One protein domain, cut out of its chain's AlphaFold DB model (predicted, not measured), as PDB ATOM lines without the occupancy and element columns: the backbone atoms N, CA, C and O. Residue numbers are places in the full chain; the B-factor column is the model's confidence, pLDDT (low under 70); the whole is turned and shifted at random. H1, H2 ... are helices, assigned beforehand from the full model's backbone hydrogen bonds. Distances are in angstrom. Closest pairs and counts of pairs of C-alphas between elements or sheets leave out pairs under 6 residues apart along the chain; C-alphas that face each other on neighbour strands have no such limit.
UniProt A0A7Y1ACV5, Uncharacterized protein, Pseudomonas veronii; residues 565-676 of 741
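AT A GLANCE: This is residues 565 to 676 of the 741 residues of an uncharacterized protein of Pseudomonas veronii (UniProt A0A7Y1ACV5). One long helix, H1, makes the longest axis, and a small cluster of four shorter helices packs on one side of its middle stretch through H2. H2 is the core piece, between H1 on one side and H4 and H5 on the other, with short H3 beside the end of H5; after H1 the chain turns round and a long unnamed stretch, residues 594 to 616, folds back along H1 to reach H2. The printed part has 112 residues with five named helices in the order H1, H2, H3, H4, H5 and no named strand: class all helix. The whole is compact, with a radius of gyration of the C-alphas of 13.9 A and spans of 46 by 33 by 23 A.

IN THESE COORDINATES: Find C-alpha 565 at (5.536, 16.343, -21.393); from there H1, residues 565 to 593, runs 42.4 A to C-alpha 593 at (-14.943, 52.562, -29.550). Next come H2, residues 617 to 628, 16.5 A long, and H3, residues 639 to 644, 9.7 A. H4, residues 647 to 661, is 20.3 A long. H5, residues 665 to 675, covers 15.2 A and ends at C-alpha 675, (5.386, 39.177, -41.252).

HOW THE PARTS SIT: Look first at residues 573 to 584, the part of H1 that touches H2: the closest C-alphas, of Val 577 and Pro 618, are 4.7 A apart, at a shallow tilt of 32 degrees, the same way. H1 is apart from H3, H4 and H5. H2 touches H4, closest at the C-alphas of Tyr 621 and Val 653, 6.1 A, at a steep tilt of 46 degrees. With residues 624 to 627 alone H2 touches H5, closest at the C-alphas of Leu 624 and Tyr 671, 6.2 A; at 70.2 degrees they are only just about perpendicular. H4 and H5 only just touch, with 3 pairs of C-alphas within 8 A. H3 touches H5, closest at the C-alphas of Gln 643 and Leu 675, 7.0 A. In H2, H4 and H5 every O i to N i+4 pair is within hydrogen-bond range; H1 has 24 of 25, and H3 has 0 of 2 but 2 of 3 O i to N i+3 pairs.

THE WHOLE: The two C-alphas farthest apart, of Ala 565 and Asp 596, are 47.1 A apart. Residues 592 to 598, of which 592 to 593 belong to H1, stand free. The link from H1 to H2 is long, with 23 residues, and the printed part has no cut. Look for low confidence at residues 608 to 614, under 70; the mean pLDDT of the printed part is 83.9.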
ATOM      1  N   ALA A 565       4.709  15.183 -21.057       86.50
ATOM      2  CA  ALA A 565       5.536  16.343 -21.393       86.50
ATOM      3  C   ALA A 565       4.994  17.097 -22.623       86.50
ATOM      4  O   ALA A 565       4.955  18.330 -22.624       86.50
ATOM      5  N   GLN A 566       4.527  16.365 -23.639       85.38
ATOM      6  CA  GLN A 566       3.901  16.926 -24.839       85.38
ATOM      7  C   GLN A 566       2.556  17.598 -24.516       85.38
ATOM      8  O   GLN A 566       2.343  18.748 -24.908       85.38
ATOM      9  N   GLN A 567       1.691  16.943 -23.733       86.12
ATOM     10  CA  GLN A 567       0.403  17.499 -23.299       86.12
ATOM     11  C   GLN A 567       0.572  18.789 -22.471       86.12
ATOM     12  O   GLN A 567      -0.146  19.766 -22.691       86.12
ATOM     13  N   GLU A 568       1.542  18.846 -21.546       84.62
ATOM     14  CA  GLU A 568       1.827  20.071 -20.780       84.62
ATOM     15  C   GLU A 568       2.369  21.215 -21.657       84.62
ATOM     16  O   GLU A 568       2.041  22.386 -21.420       84.62
ATOM     17  N   ALA A 569       3.176  20.899 -22.675       80.50
ATOM     18  CA  ALA A 569       3.683  21.882 -23.627       80.50
ATOM     19  C   ALA A 569       2.557  22.451 -24.508       80.50
ATOM     20  O   ALA A 569       2.420  23.673 -24.610       80.50
ATOM     21  N   GLU A 570       1.697  21.598 -25.076       83.25
ATOM     22  CA  GLU A 570       0.567  22.049 -25.897       83.25
ATOM     23  C   GLU A 570      -0.458  22.850 -25.080       83.25
ATOM     24  O   GLU A 570      -0.880  23.922 -25.514       83.25
ATOM     25  N   ALA A 571      -0.798  22.409 -23.865       84.62
ATOM     26  CA  ALA A 571      -1.692  23.163 -22.984       84.62
ATOM     27  C   ALA A 571      -1.132  24.560 -22.646       84.62
ATOM     28  O   ALA A 571      -1.889  25.523 -22.492       84.62
ATOM     29  N   THR A 572       0.197  24.697 -22.567       80.88
ATOM     30  CA  THR A 572       0.872  25.990 -22.377       80.88
ATOM     31  C   THR A 572       0.803  26.851 -23.646       80.88
ATOM     32  O   THR A 572       0.422  28.019 -23.565       80.88
ATOM     33  N   TYR A 573       1.082  26.273 -24.820       85.31
ATOM     34  CA  TYR A 573       0.929  26.922 -26.130       85.31
ATOM     35  C   TYR A 573      -0.499  27.443 -26.365       85.31
ATOM     36  O   TYR A 573      -0.687  28.653 -26.511       85.31
ATOM     37  N   ARG A 574      -1.516  26.571 -26.298       85.12
ATOM     38  CA  ARG A 574      -2.935  26.917 -26.510       85.12
ATOM     39  C   ARG A 574      -3.409  28.026 -25.558       85.12
ATOM     40  O   ARG A 574      -4.151  28.921 -25.962       85.12
ATOM     41  N   LYS A 575      -2.928  28.029 -24.310       87.12
ATOM     42  CA  LYS A 575      -3.216  29.082 -23.323       87.12
ATOM     43  C   LYS A 575      -2.607  30.439 -23.696       87.12
ATOM     44  O   LYS A 575      -3.281  31.460 -23.555       87.12
ATOM     45  N   THR A 576      -1.355  30.472 -24.158       85.88
ATOM     46  CA  THR A 576      -0.700  31.720 -24.589       85.88
ATOM     47  C   THR A 576      -1.300  32.238 -25.899       85.88
ATOM     48  O   THR A 576      -1.485  33.448 -26.034       85.88
ATOM     49  N   VAL A 577      -1.707  31.343 -26.811       89.88
ATOM     50  CA  VAL A 577      -2.503  31.688 -28.002       89.88
ATOM     51  C   VAL A 577      -3.795  32.392 -27.588       89.88
ATOM     52  O   VAL A 577      -3.993  33.545 -27.965       89.88
ATOM     53  N   ALA A 578      -4.626  31.781 -26.738       90.69
ATOM     54  CA  ALA A 578      -5.879  32.392 -26.283       90.69
ATOM     55  C   ALA A 578      -5.663  33.760 -25.600       90.69
ATOM     56  O   ALA A 578      -6.430  34.699 -25.816       90.69
ATOM     57  N   ALA A 579      -4.588  33.918 -24.819       87.94
ATOM     58  CA  ALA A 579      -4.215  35.201 -24.216       87.94
ATOM     59  C   ALA A 579      -3.767  36.265 -25.239       87.94
ATOM     60  O   ALA A 579      -3.799  37.456 -24.930       87.94
ATOM     61  N   ASN A 580      -3.353  35.866 -26.444       92.31
ATOM     62  CA  ASN A 580      -3.044  36.765 -27.552       92.31
ATOM     63  C   ASN A 580      -4.281  37.130 -28.379       92.31
ATOM     64  O   ASN A 580      -4.432  38.312 -28.684       92.31
ATOM     65  N   LEU A 581      -5.187  36.182 -28.663       93.44
ATOM     66  CA  LEU A 581      -6.450  36.469 -29.371       93.44
ATOM     67  C   LEU A 581      -7.243  37.552 -28.627       93.44
ATOM     68  O   LEU A 581      -7.518  38.609 -29.183       93.44
ATOM     69  N   ASN A 582      -7.419  37.379 -27.311       92.69
ATOM     70  CA  ASN A 582      -8.088  38.359 -26.447       92.69
ATOM     71  C   ASN A 582      -7.467  39.775 -26.491       92.69
ATOM     72  O   ASN A 582      -8.168  40.749 -26.233       92.69
ATOM     73  N   LYS A 583      -6.167  39.932 -26.802       90.88
ATOM     74  CA  LYS A 583      -5.538  41.262 -26.967       90.88
ATOM     75  C   LYS A 583      -5.800  41.863 -28.340       90.88
ATOM     76  O   LYS A 583      -5.903  43.080 -28.440       90.88
ATOM     77  N   VAL A 584      -5.859  41.029 -29.377       92.38
ATOM     78  CA  VAL A 584      -6.248  41.438 -30.729       92.38
ATOM     79  C   VAL A 584      -7.704  41.899 -30.709       92.38
ATOM     80  O   VAL A 584      -7.982  43.029 -31.096       92.38
ATOM     81  N   ASP A 585      -8.602  41.096 -30.140       93.19
ATOM     82  CA  ASP A 585     -10.024  41.430 -30.023       93.19
ATOM     83  C   ASP A 585     -10.239  42.696 -29.172       93.19
ATOM     84  O   ASP A 585     -10.975  43.597 -29.572       93.19
ATOM     85  N   ALA A 586      -9.531  42.833 -28.041       88.56
ATOM     86  CA  ALA A 586      -9.584  44.044 -27.217       88.56
ATOM     87  C   ALA A 586      -8.998  45.288 -27.911       88.56
ATOM     88  O   ALA A 586      -9.468  46.396 -27.658       88.56
ATOM     89  N   ARG A 587      -7.996  45.131 -28.789       87.94
ATOM     90  CA  ARG A 587      -7.458  46.226 -29.614       87.94
ATOM     91  C   ARG A 587      -8.483  46.671 -30.658       87.94
ATOM     92  O   ARG A 587      -8.747  47.862 -30.754       87.94
ATOM     93  N   ILE A 588      -9.092  45.730 -31.377       88.19
ATOM     94  CA  ILE A 588     -10.127  46.017 -32.383       88.19
ATOM     95  C   ILE A 588     -11.337  46.694 -31.725       88.19
ATOM     96  O   ILE A 588     -11.831  47.702 -32.222       88.19
ATOM     97  N   ALA A 589     -11.780  46.197 -30.567       87.94
ATOM     98  CA  ALA A 589     -12.866  46.807 -29.804       87.94
ATOM     99  C   ALA A 589     -12.528  48.221 -29.291       87.94
ATOM    100  O   ALA A 589     -13.425  49.054 -29.200       87.94
ATOM    101  N   ALA A 590     -11.260  48.509 -28.973       84.06
ATOM    102  CA  ALA A 590     -10.822  49.849 -28.585       84.06
ATOM    103  C   ALA A 590     -10.812  50.820 -29.778       84.06
ATOM    104  O   ALA A 590     -11.353  51.918 -29.658       84.06
ATOM    105  N   ASP A 591     -10.275  50.399 -30.927       83.69
ATOM    106  CA  ASP A 591     -10.239  51.206 -32.156       83.69
ATOM    107  C   ASP A 591     -11.657  51.514 -32.679       83.69
ATOM    108  O   ASP A 591     -11.915  52.611 -33.168       83.69
ATOM    109  N   LEU A 592     -12.601  50.575 -32.527       83.69
ATOM    110  CA  LEU A 592     -14.021  50.778 -32.845       83.69
ATOM    111  C   LEU A 592     -14.750  51.701 -31.853       83.69
ATOM    112  O   LEU A 592     -15.756  52.307 -32.218       83.69
ATOM    113  N   ALA A 593     -14.292  51.778 -30.600       84.81
ATOM    114  CA  ALA A 593     -14.943  52.562 -29.550       84.81
ATOM    115  C   ALA A 593     -14.472  54.025 -29.497       84.81
ATOM    116  O   ALA A 593     -15.212  54.876 -29.005       84.81
ATOM    117  N   ASP A 594     -13.253  54.318 -29.963       81.12
ATOM    118  CA  ASP A 594     -12.673  55.668 -29.956       81.12
ATOM    119  C   ASP A 594     -11.642  55.841 -31.100       81.12
ATOM    120  O   ASP A 594     -10.431  55.767 -30.861       81.12
ATOM    121  N   PRO A 595     -12.102  56.039 -32.355       79.38
ATOM    122  CA  PRO A 595     -11.229  56.068 -33.537       79.38
ATOM    123  C   PRO A 595     -10.218  57.224 -33.568       79.38
ATOM    124  O   PRO A 595      -9.219  57.147 -34.280       79.38
ATOM    125  N   ASP A 596     -10.467  58.293 -32.804       77.94
ATOM    126  CA  ASP A 596      -9.635  59.503 -32.778       77.94
ATOM    127  C   ASP A 596      -8.406  59.373 -31.851       77.94
ATOM    128  O   ASP A 596      -7.541  60.256 -31.819       77.94
ATOM    129  N   LYS A 597      -8.293  58.283 -31.076       76.62
ATOM    130  CA  LYS A 597      -7.150  58.055 -30.178       76.62
ATOM    131  C   LYS A 597      -5.946  57.435 -30.899       76.62
ATOM    132  O   LYS A 597      -6.107  56.473 -31.643       76.62
ATOM    133  N   PRO A 598      -4.706  57.885 -30.605       72.81
ATOM    134  CA  PRO A 598      -3.493  57.280 -31.156       72.81
ATOM    135  C   PRO A 598      -3.353  55.827 -30.654       72.81
ATOM    136  O   PRO A 598      -3.130  55.613 -29.454       72.81
ATOM    137  N   PRO A 599      -3.487  54.815 -31.529       70.31
ATOM    138  CA  PRO A 599      -3.865  53.483 -31.081       70.31
ATOM    139  C   PRO A 599      -2.657  52.675 -30.587       70.31
ATOM    140  O   PRO A 599      -1.574  52.668 -31.176       70.31
ATOM    141  N   HIS A 600      -2.823  51.988 -29.455       75.62
ATOM    142  CA  HIS A 600      -1.716  51.333 -28.756       75.62
ATOM    143  C   HIS A 600      -1.282  50.021 -29.432       75.62
ATOM    144  O   HIS A 600      -2.117  49.210 -29.838       75.62
ATOM    145  N   ARG A 601       0.034  49.777 -29.526       82.50
ATOM    146  CA  ARG A 601       0.570  48.533 -30.108       82.50
ATOM    147  C   ARG A 601       0.159  47.291 -29.310       82.50
ATOM    148  O   ARG A 601       0.160  47.298 -28.080       82.50
ATOM    149  N   VAL A 602      -0.122  46.201 -30.019       84.88
ATOM    150  CA  VAL A 602      -0.491  44.904 -29.446       84.88
ATOM    151  C   VAL A 602       0.765  44.159 -28.985       84.88
ATOM    152  O   VAL A 602       1.609  43.752 -29.785       84.88
ATOM    153  N   PHE A 603       0.872  43.940 -27.674       85.31
ATOM    154  CA  PHE A 603       1.970  43.197 -27.050       85.31
ATOM    155  C   PHE A 603       1.668  41.690 -27.003       85.31
ATOM    156  O   PHE A 603       1.270  41.120 -25.975       85.31
ATOM    157  N   LEU A 604       1.855  41.034 -28.151       83.50
ATOM    158  CA  LEU A 604       1.742  39.582 -28.287       83.50
ATOM    159  C   LEU A 604       2.805  38.870 -27.433       83.50
ATOM    160  O   LEU A 604       3.999  39.184 -27.485       83.50
ATOM    161  N   GLN A 605       2.369  37.900 -26.633       83.00
ATOM    162  CA  GLN A 605       3.229  37.060 -25.803       83.00
ATOM    163  C   GLN A 605       3.758  35.881 -26.615       83.00
ATOM    164  O   GLN A 605       2.998  35.197 -27.292       83.00
ATOM    165  N   ALA A 606       5.056  35.641 -26.494       79.50
ATOM    166  CA  ALA A 606       5.671  34.364 -26.817       79.50
ATOM    167  C   ALA A 606       5.654  33.462 -25.569       79.50
ATOM    168  O   ALA A 606       5.534  33.954 -24.439       79.50
ATOM    169  N   ASN A 607       5.813  32.155 -25.754       74.62
ATOM    170  CA  ASN A 607       6.048  31.222 -24.659       74.62
ATOM    171  C   ASN A 607       7.482  31.419 -24.149       74.62
ATOM    172  O   ASN A 607       8.447  30.861 -24.674       74.62
ATOM    173  N   SER A 608       7.644  32.234 -23.103       59.56
ATOM    174  CA  SER A 608       8.953  32.397 -22.473       59.56
ATOM    175  C   SER A 608       9.336  31.132 -21.703       59.56
ATOM    176  O   SER A 608       9.097  31.020 -20.499       59.56
ATOM    177  N   ARG A 609      10.055  30.241 -22.391       61.69
ATOM    178  CA  ARG A 609      11.099  29.414 -21.773       61.69
ATOM    179  C   ARG A 609      12.093  30.324 -21.031       61.69
ATOM    180  O   ARG A 609      12.035  31.557 -21.124       61.69
ATOM    181  N   LEU A 610      13.017  29.750 -20.265       59.94
ATOM    182  CA  LEU A 610      13.873  30.487 -19.316       59.94
ATOM    183  C   LEU A 610      15.058  31.221 -19.994       59.94
ATOM    184  O   LEU A 610      16.160  31.289 -19.463       59.94
ATOM    185  N   ARG A 611      14.796  31.818 -21.167       57.09
ATOM    186  CA  ARG A 611      15.714  32.477 -22.116       57.09
ATOM    187  C   ARG A 611      16.743  31.586 -22.822       57.09
ATOM    188  O   ARG A 611      17.702  32.111 -23.383       57.09
ATOM    189  N   ARG A 612      16.486  30.282 -22.874       55.66
ATOM    190  CA  ARG A 612      16.850  29.450 -24.029       55.66
ATOM    191  C   ARG A 612      15.638  29.424 -24.953       55.66
ATOM    192  O   ARG A 612      14.532  29.284 -24.441       55.66
ATOM    193  N   ASP A 613      15.863  29.681 -26.237       61.62
ATOM    194  CA  ASP A 613      14.921  29.656 -27.366       61.62
ATOM    195  C   ASP A 613      13.466  29.985 -27.006       61.62
ATOM    196  O   ASP A 613      12.653  29.132 -26.643       61.62
ATOM    197  N   VAL A 614      13.156  31.283 -27.071       68.25
ATOM    198  CA  VAL A 614      11.815  31.811 -26.812       68.25
ATOM    199  C   VAL A 614      10.868  31.280 -27.883       68.25
ATOM    200  O   VAL A 614      10.951  31.697 -29.032       68.25
ATOM    201  N   ASP A 615       9.958  30.391 -27.489       76.62
ATOM    202  CA  ASP A 615       8.949  29.797 -28.366       76.62
ATOM    203  C   ASP A 615       7.996  30.896 -28.874       76.62
ATOM    204  O   ASP A 615       7.136  31.411 -28.147       76.62
ATOM    205  N   GLN A 616       8.200  31.279 -30.136       84.25
ATOM    206  CA  GLN A 616       7.441  32.319 -30.828       84.25
ATOM    207  C   GLN A 616       6.107  31.809 -31.379       84.25
ATOM    208  O   GLN A 616       5.313  32.635 -31.830       84.25
ATOM    209  N   MET A 617       5.806  30.505 -31.331       87.12
ATOM    210  CA  MET A 617       4.604  29.944 -31.956       87.12
ATOM    211  C   MET A 617       3.304  30.651 -31.512       87.12
ATOM    212  O   MET A 617       2.504  31.008 -32.383       87.12
ATOM    213  N   PRO A 618       3.075  30.970 -30.213       89.06
ATOM    214  CA  PRO A 618       1.875  31.704 -29.802       89.06
ATOM    215  C   PRO A 618       1.822  33.144 -30.324       89.06
ATOM    216  O   PRO A 618       0.739  33.725 -30.440       89.06
ATOM    217  N   ARG A 619       2.989  33.745 -30.592       89.44
ATOM    218  CA  ARG A 619       3.123  35.097 -31.141       89.44
ATOM    219  C   ARG A 619       2.869  35.091 -32.648       89.44
ATOM    220  O   ARG A 619       2.118  35.949 -33.100       89.44
ATOM    221  N   LEU A 620       3.406  34.114 -33.384       92.12
ATOM    222  CA  LEU A 620       3.099  33.894 -34.800       92.12
ATOM    223  C   LEU A 620       1.594  33.677 -35.000       92.12
ATOM    224  O   LEU A 620       0.975  34.422 -35.752       92.12
ATOM    225  N   TYR A 621       0.978  32.755 -34.249       94.00
ATOM    226  CA  TYR A 621      -0.470  32.519 -34.318       94.00
ATOM    227  C   TYR A 621      -1.265  33.803 -34.019       94.00
ATOM    228  O   TYR A 621      -2.177  34.170 -34.759       94.00
ATOM    229  N   GLY A 622      -0.908  34.521 -32.947       92.31
ATOM    230  CA  GLY A 622      -1.568  35.776 -32.573       92.31
ATOM    231  C   GLY A 622      -1.435  36.884 -33.626       92.31
ATOM    232  O   GLY A 622      -2.346  37.699 -33.763       92.31
ATOM    233  N   ALA A 623      -0.336  36.897 -34.384       92.50
ATOM    234  CA  ALA A 623      -0.128  37.819 -35.494       92.50
ATOM    235  C   ALA A 623      -0.955  37.419 -36.728       92.50
ATOM    236  O   ALA A 623      -1.666  38.264 -37.262       92.50
ATOM    237  N   LEU A 624      -0.954  36.135 -37.119       93.56
ATOM    238  CA  LEU A 624      -1.804  35.611 -38.202       93.56
ATOM    239  C   LEU A 624      -3.293  35.894 -37.942       93.56
ATOM    240  O   LEU A 624      -3.996  36.371 -38.831       93.56
ATOM    241  N   TYR A 625      -3.765  35.683 -36.707       95.38
ATOM    242  CA  TYR A 625      -5.129  36.034 -36.302       95.38
ATOM    243  C   TYR A 625      -5.411  37.537 -36.430       95.38
ATOM    244  O   TYR A 625      -6.454  37.927 -36.947       95.38
ATOM    245  N   GLY A 626      -4.482  38.392 -35.996       92.38
ATOM    246  CA  GLY A 626      -4.636  39.842 -36.097       92.38
ATOM    247  C   GLY A 626      -4.665  40.362 -37.536       92.38
ATOM    248  O   GLY A 626      -5.514  41.195 -37.847       92.38
ATOM    249  N   LEU A 627      -3.821  39.819 -38.419       92.75
ATOM    250  CA  LEU A 627      -3.849  40.106 -39.858       92.75
ATOM    251  C   LEU A 627      -5.173  39.640 -40.492       92.75
ATOM    252  O   LEU A 627      -5.805  40.393 -41.229       92.75
ATOM    253  N   HIS A 628      -5.659  38.447 -40.131       94.19
ATOM    254  CA  HIS A 628      -6.980  37.952 -40.539       94.19
ATOM    255  C   HIS A 628      -8.141  38.840 -40.053       94.19
ATOM    256  O   HIS A 628      -9.144  38.987 -40.753       94.19
ATOM    257  N   LYS A 629      -8.014  39.474 -38.881       92.00
ATOM    258  CA  LYS A 629      -8.979  40.465 -38.374       92.00
ATOM    259  C   LYS A 629      -8.760  41.895 -38.899       92.00
ATOM    260  O   LYS A 629      -9.452  42.803 -38.448       92.00
ATOM    261  N   GLY A 630      -7.855  42.103 -39.856       87.19
ATOM    262  CA  GLY A 630      -7.658  43.392 -40.527       87.19
ATOM    263  C   GLY A 630      -6.767  44.396 -39.787       87.19
ATOM    264  O   GLY A 630      -6.774  45.573 -40.137       87.19
ATOM    265  N   LEU A 631      -5.993  43.963 -38.785       89.38
ATOM    266  CA  LEU A 631      -4.885  44.769 -38.262       89.38
ATOM    267  C   LEU A 631      -3.694  44.711 -39.229       89.38
ATOM    268  O   LEU A 631      -3.438  43.674 -39.827       89.38
ATOM    269  N   ASP A 632      -2.931  45.798 -39.329       87.94
ATOM    270  CA  ASP A 632      -1.653  45.829 -40.054       87.94
ATOM    271  C   ASP A 632      -0.471  45.365 -39.174       87.94
ATOM    272  O   ASP A 632      -0.512  45.448 -37.944       87.94
ATOM    273  N   VAL A 633       0.628  44.941 -39.805       87.12
ATOM    274  CA  VAL A 633       1.900  44.547 -39.176       87.12
ATOM    275  C   VAL A 633       2.427  45.625 -38.215       87.12
ATOM    276  O   VAL A 633       2.923  45.306 -37.130       87.12
ATOM    277  N   SER A 634       2.266  46.913 -38.547       84.62
ATOM    278  CA  SER A 634       2.695  48.037 -37.697       84.62
ATOM    279  C   SER A 634       1.928  48.165 -36.370       84.62
ATOM    280  O   SER A 634       2.402  48.838 -35.442       84.62
ATOM    281  N   ALA A 635       0.775  47.493 -36.240       84.56
ATOM    282  CA  ALA A 635      -0.016  47.448 -35.014       84.56
ATOM    283  C   ALA A 635       0.624  46.580 -33.916       84.56
ATOM    284  O   ALA A 635       0.251  46.721 -32.750       84.56
ATOM    285  N   PHE A 636       1.582  45.708 -34.241       85.56
ATOM    286  CA  PHE A 636       2.199  44.781 -33.289       85.56
ATOM    287  C   PHE A 636       3.525  45.308 -32.719       85.56
ATOM    288  O   PHE A 636       4.227  46.117 -33.324       85.56
ATOM    289  N   ALA A 637       3.878  44.849 -31.518       81.44
ATOM    290  CA  ALA A 637       5.188  45.089 -30.915       81.44
ATOM    291  C   ALA A 637       6.068  43.830 -30.988       81.44
ATOM    292  O   ALA A 637       5.598  42.729 -30.695       81.44
ATOM    293  N   TYR A 638       7.355  44.022 -31.293       74.06
ATOM    294  CA  TYR A 638       8.382  42.975 -31.389       74.06
ATOM    295  C   TYR A 638       8.140  41.932 -32.493       74.06
ATOM    296  O   TYR A 638       8.438  40.747 -32.312       74.06
ATOM    297  N   ILE A 639       7.564  42.344 -33.627       81.25
ATOM    298  CA  ILE A 639       7.224  41.424 -34.720       81.25
ATOM    299  C   ILE A 639       8.470  40.856 -35.419       81.25
ATOM    300  O   ILE A 639       8.448  39.718 -35.872       81.25
ATOM    301  N   GLU A 640       9.600  41.564 -35.364       78.25
ATOM    302  CA  GLU A 640      10.917  41.095 -35.810       78.25
ATOM    303  C   GLU A 640      11.387  39.809 -35.099       78.25
ATOM    304  O   GLU A 640      12.217  39.069 -35.619       78.25
ATOM    305  N   SER A 641      10.825  39.490 -33.926       75.50
ATOM    306  CA  SER A 641      11.098  38.218 -33.242       75.50
ATOM    307  C   SER A 641      10.352  37.019 -33.839       75.50
ATOM    308  O   SER A 641      10.756  35.885 -33.607       75.50
ATOM    309  N   VAL A 642       9.290  37.241 -34.622       80.62
ATOM    310  CA  VAL A 642       8.496  36.181 -35.272       80.62
ATOM    311  C   VAL A 642       9.219  35.607 -36.492       80.62
ATOM    312  O   VAL A 642       9.109  34.416 -36.770       80.62
ATOM    313  N   GLN A 643      10.048  36.421 -37.146       79.69
ATOM    314  CA  GLN A 643      10.924  36.036 -38.261       79.69
ATOM    315  C   GLN A 643      12.004  35.013 -37.855       79.69
ATOM    316  O   GLN A 643      12.657  34.422 -38.704       79.69
ATOM    317  N   GLN A 644      12.188  34.791 -36.548       75.88
ATOM    318  CA  GLN A 644      13.160  33.859 -35.965       75.88
ATOM    319  C   GLN A 644      12.524  32.506 -35.578       75.88
ATOM    320  O   GLN A 644      13.128  31.733 -34.835       75.88
ATOM    321  N   THR A 645      11.296  32.228 -36.029       80.31
ATOM    322  CA  THR A 645      10.598  30.955 -35.768       80.31
ATOM    323  C   THR A 645      11.158  29.845 -36.676       80.31
ATOM    324  O   THR A 645      11.230  30.071 -37.884       80.31
ATOM    325  N   PRO A 646      11.525  28.654 -36.157       81.62
ATOM    326  CA  PRO A 646      11.999  27.535 -36.981       81.62
ATOM    327  C   PRO A 646      10.980  27.098 -38.053       81.62
ATOM    328  O   PRO A 646       9.776  27.139 -37.779       81.62
ATOM    329  N   PRO A 647      11.406  26.636 -39.245       81.62
ATOM    330  CA  PRO A 647      10.491  26.234 -40.319       81.62
ATOM    331  C   PRO A 647       9.467  25.162 -39.913       81.62
ATOM    332  O   PRO A 647       8.303  25.247 -40.307       81.62
ATOM    333  N   GLU A 648       9.858  24.185 -39.095       81.19
ATOM    334  CA  GLU A 648       8.970  23.150 -38.556       81.19
ATOM    335  C   GLU A 648       7.887  23.720 -37.619       81.19
ATOM    336  O   GLU A 648       6.718  23.326 -37.697       81.19
ATOM    337  N   ASP A 649       8.241  24.709 -36.797       84.25
ATOM    338  CA  ASP A 649       7.311  25.409 -35.907       84.25
ATOM    339  C   ASP A 649       6.371  26.328 -36.707       84.25
ATOM    340  O   ASP A 649       5.173  26.383 -36.416       84.25
ATOM    341  N   VAL A 650       6.868  26.988 -37.765       85.44
ATOM    342  CA  VAL A 650       6.038  27.755 -38.713       85.44
ATOM    343  C   VAL A 650       5.007  26.845 -39.380       85.44
ATOM    344  O   VAL A 650       3.820  27.165 -39.349       85.44
ATOM    345  N   GLN A 651       5.415  25.694 -39.930       86.19
ATOM    346  CA  GLN A 651       4.496  24.737 -40.563       86.19
ATOM    347  C   GLN A 651       3.406  24.259 -39.595       86.19
ATOM    348  O   GLN A 651       2.234  24.168 -39.973       86.19
ATOM    349  N   LYS A 652       3.763  23.998 -38.332       85.12
ATOM    350  CA  LYS A 652       2.796  23.604 -37.303       85.12
ATOM    351  C   LYS A 652       1.804  24.729 -36.976       85.12
ATOM    352  O   LYS A 652       0.603  24.472 -36.965       85.12
ATOM    353  N   VAL A 653       2.273  25.962 -36.769       88.06
ATOM    354  CA  VAL A 653       1.388  27.116 -36.506       88.06
ATOM    355  C   VAL A 653       0.480  27.416 -37.697       88.06
ATOM    356  O   VAL A 653      -0.693  27.723 -37.497       88.06
ATOM    357  N   VAL A 654       0.992  27.302 -38.925       88.19
ATOM    358  CA  VAL A 654       0.202  27.447 -40.154       88.19
ATOM    359  C   VAL A 654      -0.922  26.420 -40.192       88.19
ATOM    360  O   VAL A 654      -2.073  26.808 -40.356       88.19
ATOM    361  N   LYS A 655      -0.618  25.136 -39.968       87.56
ATOM    362  CA  LYS A 655      -1.623  24.067 -39.966       87.56
ATOM    363  C   LYS A 655      -2.705  24.292 -38.902       87.56
ATOM    364  O   LYS A 655      -3.890  24.176 -39.214       87.56
ATOM    365  N   ASP A 656      -2.305  24.637 -37.676       86.12
ATOM    366  CA  ASP A 656      -3.238  24.971 -36.593       86.12
ATOM    367  C   ASP A 656      -4.136  26.159 -36.998       86.12
ATOM    368  O   ASP A 656      -5.355  26.084 -36.876       86.12
ATOM    369  N   ALA A 657      -3.555  27.237 -37.538       86.88
ATOM    370  CA  ALA A 657      -4.292  28.437 -37.942       86.88
ATOM    371  C   ALA A 657      -5.210  28.210 -39.157       86.88
ATOM    372  O   ALA A 657      -6.305  28.768 -39.200       86.88
ATOM    373  N   GLN A 658      -4.817  27.384 -40.131       87.69
ATOM    374  CA  GLN A 658      -5.674  27.004 -41.260       87.69
ATOM    375  C   GLN A 658      -6.916  26.246 -40.786       87.69
ATOM    376  O   GLN A 658      -8.026  26.562 -41.213       87.69
ATOM    377  N   GLN A 659      -6.741  25.295 -39.864       87.81
ATOM    378  CA  GLN A 659      -7.844  24.524 -39.296       87.81
ATOM    379  C   GLN A 659      -8.760  25.387 -38.412       87.81
ATOM    380  O   GLN A 659      -9.979  25.365 -38.582       87.81
ATOM    381  N   ASP A 660      -8.186  26.153 -37.484       87.69
ATOM    382  CA  ASP A 660      -8.940  26.855 -36.439       87.69
ATOM    383  C   ASP A 660      -9.525  28.202 -36.910       87.69
ATOM    384  O   ASP A 660     -10.528  28.661 -36.357       87.69
ATOM    385  N   LEU A 661      -8.925  28.848 -37.922       87.25
ATOM    386  CA  LEU A 661      -9.357  30.150 -38.463       87.25
ATOM    387  C   LEU A 661      -9.912  30.074 -39.900       87.25
ATOM    388  O   LEU A 661     -10.314  31.104 -40.439       87.25
ATOM    389  N   GLN A 662      -9.956  28.882 -40.509       87.75
ATOM    390  CA  GLN A 662     -10.466  28.633 -41.871       87.75
ATOM    391  C   GLN A 662      -9.753  29.454 -42.966       87.75
ATOM    392  O   GLN A 662     -10.371  29.912 -43.927       87.75
ATOM    393  N   LEU A 663      -8.439  29.652 -42.812       85.69
ATOM    394  CA  LEU A 663      -7.616  30.438 -43.736       85.69
ATOM    395  C   LEU A 663      -7.243  29.653 -44.996       85.69
ATOM    396  O   LEU A 663      -6.819  28.500 -44.913       85.69
ATOM    397  N   THR A 664      -7.320  30.306 -46.157       86.75
ATOM    398  CA  THR A 664      -6.814  29.739 -47.419       86.75
ATOM    399  C   THR A 664      -5.285  29.777 -47.478       86.75
ATOM    400  O   THR A 664      -4.644  30.602 -46.821       86.75
ATOM    401  N   ASP A 665      -4.675  28.924 -48.308       83.50
ATOM    402  CA  ASP A 665      -3.221  28.941 -48.540       83.50
ATOM    403  C   ASP A 665      -2.723  30.306 -49.046       83.50
ATOM    404  O   ASP A 665      -1.643  30.756 -48.674       83.50
ATOM    405  N   GLU A 666      -3.526  30.997 -49.858       84.19
ATOM    406  CA  GLU A 666      -3.223  32.334 -50.383       84.19
ATOM    407  C   GLU A 666      -3.225  33.404 -49.275       84.19
ATOM    408  O   GLU A 666      -2.310  34.229 -49.200       84.19
ATOM    409  N   GLN A 667      -4.201  33.354 -48.360       85.81
ATOM    410  CA  GLN A 667      -4.237  34.215 -47.171       85.81
ATOM    411  C   GLN A 667      -3.038  33.952 -46.253       85.81
ATOM    412  O   GLN A 667      -2.358  34.895 -45.854       85.81
ATOM    413  N   ILE A 668      -2.725  32.681 -45.976       88.56
ATOM    414  CA  ILE A 668      -1.547  32.282 -45.193       88.56
ATOM    415  C   ILE A 668      -0.255  32.816 -45.817       88.56
ATOM    416  O   ILE A 668       0.514  33.476 -45.120       88.56
ATOM    417  N   ARG A 669      -0.024  32.591 -47.119       85.19
ATOM    418  CA  ARG A 669       1.163  33.095 -47.839       85.19
ATOM    419  C   ARG A 669       1.271  34.615 -47.725       85.19
ATOM    420  O   ARG A 669       2.339  35.136 -47.414       85.19
ATOM    421  N   THR A 670       0.153  35.320 -47.893       87.44
ATOM    422  CA  THR A 670       0.079  36.785 -47.786       87.44
ATOM    423  C   THR A 670       0.437  37.264 -46.376       87.44
ATOM    424  O   THR A 670       1.224  38.197 -46.221       87.44
ATOM    425  N   TYR A 671      -0.080  36.605 -45.336       91.81
ATOM    426  CA  TYR A 671       0.192  36.963 -43.944       91.81
ATOM    427  C   TYR A 671       1.625  36.619 -43.512       91.81
ATOM    428  O   TYR A 671       2.271  37.450 -42.880       91.81
ATOM    429  N   LEU A 672       2.165  35.453 -43.885       89.56
ATOM    430  CA  LEU A 672       3.566  35.095 -43.615       89.56
ATOM    431  C   LEU A 672       4.533  36.084 -44.277       89.56
ATOM    432  O   LEU A 672       5.442  36.591 -43.617       89.56
ATOM    433  N   LYS A 673       4.271  36.443 -45.539       87.94
ATOM    434  CA  LYS A 673       5.058  37.426 -46.289       87.94
ATOM    435  C   LYS A 673       4.988  38.824 -45.672       87.94
ATOM    436  O   LYS A 673       6.017  39.482 -45.554       87.94
ATOM    437  N   ALA A 674       3.815  39.250 -45.196       85.81
ATOM    438  CA  ALA A 674       3.662  40.504 -44.452       85.81
ATOM    439  C   ALA A 674       4.447  40.503 -43.121       85.81
ATOM    440  O   ALA A 674       4.991  41.529 -42.720       85.81
ATOM    441  N   LEU A 675       4.562  39.349 -42.455       87.06
ATOM    442  CA  LEU A 675       5.386  39.177 -41.252       87.06
ATOM    443  C   LEU A 675       6.894  39.063 -41.548       87.06
ATOM    444  O   LEU A 675       7.697  39.116 -40.616       87.06
ATOM    445  N   GLY A 676       7.296  38.940 -42.816       82.62
ATOM    446  CA  GLY A 676       8.686  38.726 -43.227       82.62
ATOM    447  C   GLY A 676       9.193  37.304 -42.969       82.62
ATOM    448  O   GLY A 676      10.379  37.123 -42.714       82.62
TER     449      GLY A 676